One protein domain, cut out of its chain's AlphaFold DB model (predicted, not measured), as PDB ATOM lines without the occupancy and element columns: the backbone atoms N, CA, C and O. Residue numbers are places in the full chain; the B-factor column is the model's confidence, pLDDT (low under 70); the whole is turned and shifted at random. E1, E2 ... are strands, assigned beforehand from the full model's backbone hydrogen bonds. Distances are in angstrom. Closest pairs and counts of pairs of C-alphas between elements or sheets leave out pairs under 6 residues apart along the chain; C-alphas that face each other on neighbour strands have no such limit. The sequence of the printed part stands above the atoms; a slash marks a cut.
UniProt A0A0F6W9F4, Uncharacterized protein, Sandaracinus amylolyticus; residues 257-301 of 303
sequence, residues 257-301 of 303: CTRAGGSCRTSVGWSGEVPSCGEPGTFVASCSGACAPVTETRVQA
ATOM      1  N   CYS A 257      59.268 105.490  45.715       95.19
ATOM      2  CA  CYS A 257      58.970 106.398  46.817       95.19
ATOM      3  C   CYS A 257      57.588 106.114  47.401       95.19
ATOM      4  O   CYS A 257      56.571 106.401  46.770       95.19
ATOM      5  N   THR A 258      57.543 105.620  48.639       94.75
ATOM      6  CA  THR A 258      56.282 105.291  49.318       94.75
ATOM      7  C   THR A 258      56.050 106.180  50.535       94.75
ATOM      8  O   THR A 258      56.958 106.475  51.317       94.75
ATOM      9  N   ARG A 259      54.803 106.626  50.737       93.75
ATOM     10  CA  ARG A 259      54.423 107.351  51.959       93.75
ATOM     11  C   ARG A 259      54.064 106.369  53.069       93.75
ATOM     12  O   ARG A 259      53.093 105.632  52.952       93.75
ATOM     13  N   ALA A 260      54.784 106.441  54.186       88.88
ATOM     14  CA  ALA A 260      54.514 105.654  55.385       88.88
ATOM     15  C   ALA A 260      54.559 106.545  56.636       88.88
ATOM     16  O   ALA A 260      55.579 107.165  56.947       88.88
ATOM     17  N   GLY A 261      53.441 106.627  57.365       82.88
ATOM     18  CA  GLY A 261      53.371 107.328  58.656       82.88
ATOM     19  C   GLY A 261      53.671 108.833  58.603       82.88
ATOM     20  O   GLY A 261      54.217 109.373  59.555       82.88
ATOM     21  N   GLY A 262      53.369 109.508  57.488       85.19
ATOM     22  CA  GLY A 262      53.680 110.934  57.301       85.19
ATOM     23  C   GLY A 262      55.127 111.226  56.878       85.19
ATOM     24  O   GLY A 262      55.456 112.382  56.632       85.19
ATOM     25  N   SER A 263      55.962 110.192  56.735       87.44
ATOM     26  CA  SER A 263      57.316 110.266  56.174       87.44
ATOM     27  C   SER A 263      57.375 109.597  54.796       87.44
ATOM     28  O   SER A 263      56.578 108.701  54.502       87.44
ATOM     29  N   CYS A 264      58.293 110.042  53.937       92.00
ATOM     30  CA  CYS A 264      58.580 109.360  52.680       92.00
ATOM     31  C   CYS A 264      59.695 108.338  52.901       92.00
ATOM     32  O   CYS A 264      60.738 108.694  53.450       92.00
ATOM     33  N   ARG A 265      59.479 107.088  52.488       93.25
ATOM     34  CA  ARG A 265      60.511 106.051  52.458       93.25
ATOM     35  C   ARG A 265      61.016 105.889  51.032       93.25
ATOM     36  O   ARG A 265      60.214 105.826  50.100       93.25
ATOM     37  N   THR A 266      62.332 105.815  50.901       93.62
ATOM     38  CA  THR A 266      63.028 105.591  49.637       93.62
ATOM     39  C   THR A 266      63.478 104.142  49.564       93.62
ATOM     40  O   THR A 266      64.202 103.689  50.448       93.62
ATOM     41  N   SER A 267      63.081 103.457  48.498       94.94
ATOM     42  CA  SER A 267      63.771 102.270  48.003       94.94
ATOM     43  C   SER A 267      64.606 102.709  46.805       94.94
ATOM     44  O   SER A 267      64.054 103.256  45.852       94.94
ATOM     45  N   VAL A 268      65.924 102.542  46.892       95.88
ATOM     46  CA  VAL A 268      66.850 102.861  45.799       95.88
ATOM     47  C   VAL A 268      66.881 101.674  44.837       95.88
ATOM     48  O   VAL A 268      66.941 100.534  45.294       95.88
ATOM     49  N   GLY A 269      66.798 101.929  43.534       96.88
ATOM     50  CA  GLY A 269      66.734 100.868  42.525       96.88
ATOM     51  C   GLY A 269      66.168 101.338  41.187       96.88
ATOM     52  O   GLY A 269      65.892 102.523  40.995       96.88
ATOM     53  N   TRP A 270      65.941 100.408  40.267       97.62
ATOM     54  CA  TRP A 270      65.384 100.678  38.943       97.62
ATOM     55  C   TRP A 270      63.903 101.040  39.001       97.62
ATOM     56  O   TRP A 270      63.116 100.406  39.706       97.62
ATOM     57  N   SER A 271      63.500 102.058  38.243       95.44
ATOM     58  CA  SER A 271      62.086 102.374  38.064       95.44
ATOM     59  C   SER A 271      61.514 101.529  36.925       95.44
ATOM     60  O   SER A 271      61.816 101.781  35.758       95.44
ATOM     61  N   GLY A 272      60.649 100.569  37.250       89.88
ATOM     62  CA  GLY A 272      60.048  99.672  36.261       89.88
ATOM     63  C   GLY A 272      60.834  98.371  36.106       89.88
ATOM     64  O   GLY A 272      61.150  97.732  37.105       89.88
ATOM     65  N   GLU A 273      61.076  97.959  34.862       92.50
ATOM     66  CA  GLU A 273      61.850  96.755  34.537       92.50
ATOM     67  C   GLU A 273      63.352  97.015  34.721       92.50
ATOM     68  O   GLU A 273      63.836  98.110  34.426       92.50
ATOM     69  N   VAL A 274      64.071  96.021  35.250       94.88
ATOM     70  CA  VAL A 274      65.533  96.068  35.392       94.88
ATOM     71  C   VAL A 274      66.141  95.971  33.987       94.88
ATOM     72  O   VAL A 274      65.806  95.018  33.280       94.88
ATOM     73  N   PRO A 275      66.974  96.933  33.547       95.44
ATOM     74  CA  PRO A 275      67.616  96.859  32.238       95.44
ATOM     75  C   PRO A 275      68.542  95.642  32.135       95.44
ATOM     76  O   PRO A 275      69.115  95.214  33.135       95.44
ATOM     77  N   SER A 276      68.709  95.110  30.924       94.00
ATOM     78  CA  SER A 276      69.752  94.122  30.622       94.00
ATOM     79  C   SER A 276      71.151  94.730  30.773       94.00
ATOM     80  O   SER A 276      71.297  95.952  30.757       94.00
ATOM     81  N   CYS A 277      72.176  93.888  30.896       93.94
ATOM     82  CA  CYS A 277      73.569  94.320  30.994       93.94
ATOM     83  C   CYS A 277      73.959  95.284  29.867       93.94
ATOM     84  O   CYS A 277      73.600  95.085  28.708       93.94
ATOM     85  N   GLY A 278      74.619  96.388  30.226       93.69
ATOM     86  CA  GLY A 278      75.011  97.438  29.281       93.69
ATOM     87  C   GLY A 278      73.880  98.354  28.798       93.69
ATOM     88  O   GLY A 278      74.159  99.389  28.189       93.69
ATOM     89  N   GLU A 279      72.613  98.060  29.110       95.31
ATOM     90  CA  GLU A 279      71.488  98.890  28.681       95.31
ATOM     91  C   GLU A 279      71.189 100.026  29.676       95.31
ATOM     92  O   GLU A 279      71.245  99.849  30.902       95.31
ATOM     93  N   PRO A 280      70.845 101.231  29.183       96.88
ATOM     94  CA  PRO A 280      70.446 102.337  30.034       96.88
ATOM     95  C   PRO A 280      69.015 102.167  30.560       96.88
ATOM     96  O   PRO A 280      68.088 101.803  29.838       96.88
ATOM     97  N   GLY A 281      68.800 102.560  31.811       96.06
ATOM     98  CA  GLY A 281      67.496 102.605  32.460       96.06
ATOM     99  C   GLY A 281      67.303 103.848  33.318       96.06
ATOM    100  O   GLY A 281      68.195 104.679  33.492       96.06
ATOM    101  N   THR A 282      66.101 103.975  33.876       97.31
ATOM    102  CA  THR A 282      65.780 105.030  34.845       97.31
ATOM    103  C   THR A 282      65.936 104.479  36.259       97.31
ATOM    104  O   THR A 282      65.296 103.494  36.615       97.31
ATOM    105  N   PHE A 283      66.768 105.119  37.076       97.12
ATOM    106  CA  PHE A 283      67.109 104.690  38.429       97.12
ATOM    107  C   PHE A 283      66.594 105.694  39.462       97.12
ATOM    108  O   PHE A 283      66.837 106.894  39.349       97.12
ATOM    109  N   VAL A 284      65.874 105.222  40.479       97.44
ATOM    110  CA  VAL A 284      65.404 106.027  41.612       97.44
ATOM    111  C   VAL A 284      66.539 106.162  42.622       97.44
ATOM    112  O   VAL A 284      66.764 105.271  43.438       97.44
ATOM    113  N   ALA A 285      67.247 107.290  42.591       95.88
ATOM    114  CA  ALA A 285      68.364 107.557  43.499       95.88
ATOM    115  C   ALA A 285      67.899 108.081  44.870       95.88
ATOM    116  O   ALA A 285      68.532 107.833  45.894       95.88
ATOM    117  N   SER A 286      66.796 108.837  44.906       95.88
ATOM    118  CA  SER A 286      66.229 109.366  46.152       95.88
ATOM    119  C   SER A 286      64.755 109.761  46.013       95.88
ATOM    120  O   SER A 286      64.167 109.682  44.935       95.88
ATOM    121  N   CYS A 287      64.143 110.212  47.112       95.56
ATOM    122  CA  CYS A 287      62.804 110.799  47.106       95.56
ATOM    123  C   CYS A 287      62.847 112.274  47.507       95.56
ATOM    124  O   CYS A 287      63.488 112.658  48.484       95.56
ATOM    125  N   SER A 288      62.096 113.102  46.786       94.19
ATOM    126  CA  SER A 288      61.899 114.513  47.127       94.19
ATOM    127  C   SER A 288      61.022 114.688  48.377       94.19
ATOM    128  O   SER A 288      60.295 113.781  48.785       94.19
ATOM    129  N   GLY A 289      60.993 115.901  48.944       89.50
ATOM    130  CA  GLY A 289      60.127 116.235  50.086       89.50
ATOM    131  C   GLY A 289      58.619 116.077  49.821       89.50
ATOM    132  O   GLY A 289      57.842 115.901  50.756       89.50
ATOM    133  N   ALA A 290      58.190 116.074  48.553       91.94
ATOM    134  CA  ALA A 290      56.810 115.765  48.167       91.94
ATOM    135  C   ALA A 290      56.511 114.250  48.126       91.94
ATOM    136  O   ALA A 290      55.353 113.855  47.962       91.94
ATOM    137  N   CYS A 291      57.530 113.413  48.341       94.25
ATOM    138  CA  CYS A 291      57.545 111.972  48.114       94.25
ATOM    139  C   CYS A 291      57.369 111.572  46.642       94.25
ATOM    140  O   CYS A 291      56.711 110.584  46.336       94.25
ATOM    141  N   ALA A 292      57.941 112.362  45.733       94.62
ATOM    142  CA  ALA A 292      58.097 111.986  44.332       94.62
ATOM    143  C   ALA A 292      59.523 111.455  44.090       94.62
ATOM    144  O   ALA A 292      60.454 112.021  44.684       94.62
ATOM    145  N   PRO A 293      59.701 110.425  43.242       96.00
ATOM    146  CA  PRO A 293      61.013 109.886  42.912       96.00
ATOM    147  C   PRO A 293      61.883 110.933  42.224       96.00
ATOM    148  O   PRO A 293      61.435 111.656  41.337       96.00
ATOM    149  N   VAL A 294      63.128 111.014  42.679       96.69
ATOM    150  CA  VAL A 294      64.212 111.736  42.021       96.69
ATOM    151  C   VAL A 294      65.009 110.681  41.276       96.69
ATOM    152  O   VAL A 294      65.656 109.832  41.896       96.69
ATOM    153  N   THR A 295      64.887 110.707  39.954       96.81
ATOM    154  CA  THR A 295      65.463 109.694  39.078       96.81
ATOM    155  C   THR A 295      66.635 110.228  38.279       96.81
ATOM    156  O   THR A 295      66.682 111.412  37.947       96.81
ATOM    157  N   GLU A 296      67.527 109.329  37.901       96.75
ATOM    158  CA  GLU A 296      68.628 109.576  36.976       96.75
ATOM    159  C   GLU A 296      68.741 108.433  35.966       96.75
ATOM    160  O   GLU A 296      68.205 107.347  36.185       96.75
ATOM    161  N   THR A 297      69.404 108.684  34.840       96.94
ATOM    162  CA  THR A 297      69.716 107.628  33.873       96.94
ATOM    163  C   THR A 297      71.000 106.931  34.304       96.94
ATOM    164  O   THR A 297      72.011 107.599  34.512       96.94
ATOM    165  N   ARG A 298      70.959 105.603  34.423       96.94
ATOM    166  CA  ARG A 298      72.127 104.748  34.681       96.94
ATOM    167  C   ARG A 298      72.181 103.630  33.654       96.94
ATOM    168  O   ARG A 298      71.137 103.253  33.136       96.94
ATOM    169  N   VAL A 299      73.369 103.104  33.392       97.06
ATOM    170  CA  VAL A 299      73.558 101.861  32.633       97.06
ATOM    171  C   VAL A 299      73.634 100.708  33.625       97.06
ATOM    172  O   VAL A 299      74.240 100.874  34.683       97.06
ATOM    173  N   GLN A 300      72.991  99.579  33.324       96.81
ATOM    174  CA  GLN A 300      73.120  98.377  34.144       96.81
ATOM    175  C   GLN A 300      74.545  97.839  34.020       96.81
ATOM    176  O   GLN A 300      74.940  97.359  32.958       96.81
ATOM    177  N   ALA A 301      75.313  97.946  35.100       96.69
ATOM    178  CA  ALA A 301      76.614  97.310  35.192       96.69
ATOM    179  C   ALA A 301      76.438  95.822  35.518       96.69
ATOM    180  O   ALA A 301      75.528  95.464  36.276       96.69
TER     181      ALA A 301
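This is residues 257 to 301 of the 303 residues of an uncharacterized protein of Sandaracinus amylolyticus (UniProt A0A0F6W9F4). Two antiparallel hairpins make a loose rod: the long hairpin E3 and E4 runs along much of its length, and the small hairpin E1 and E2 lies by the turn end of the long one. The unnamed link 268 to 279 leads from E2 to the far end of the long hairpin, and residues 269 to 270 pair with E3 on the way. The printed part has 45 residues, with four named strands in the order E1, E2, E3, E4, no named helix and the class all strand. It is loose, with a radius of gyration of the C-alphas of 11.7 A and spans of 38 by 13 by 13 A.

Look first at E3, residues 280 to 287, and E4, residues 293 to 299, an antiparallel hairpin at 149 degrees; N 281 and O 298 are within hydrogen-bond range at 2.8 A, as are N 294 and O 286 at 2.8 A. Residues 269 to 270 pair antiparallel with residues 283 to 284 of E3. Then find E1, residues 257 to 260, and E2, residues 263 to 267, an antiparallel hairpin at 141 degrees, with N 265 and O 258 at 2.8 A. The closest C-alphas of E2 and E3 are those of Thr 266 and Cys 287, 5.8 A apart. E2 and E4 are only just apart, the closest C-alphas being 8.2 A from each other.

Find C-alpha 280 at (70.446, 102.337, 30.034); from there E3 runs 20.5 A to C-alpha 287. E4 runs 18.1 A to C-alpha 299 at (73.558, 101.861, 32.633). E1 begins at C-alpha 257 at (58.970, 106.398, 46.817) and spans 9.7 A, and E2 spans 13.1 A.

The C-alphas of Gly 261 and Gly 278, the two farthest apart, are 37.8 A from each other. The link from E2 to E3 is long, with 12 residues; the other two are tight. The printed part has no cut, and no printed residue is under 70 in pLDDT.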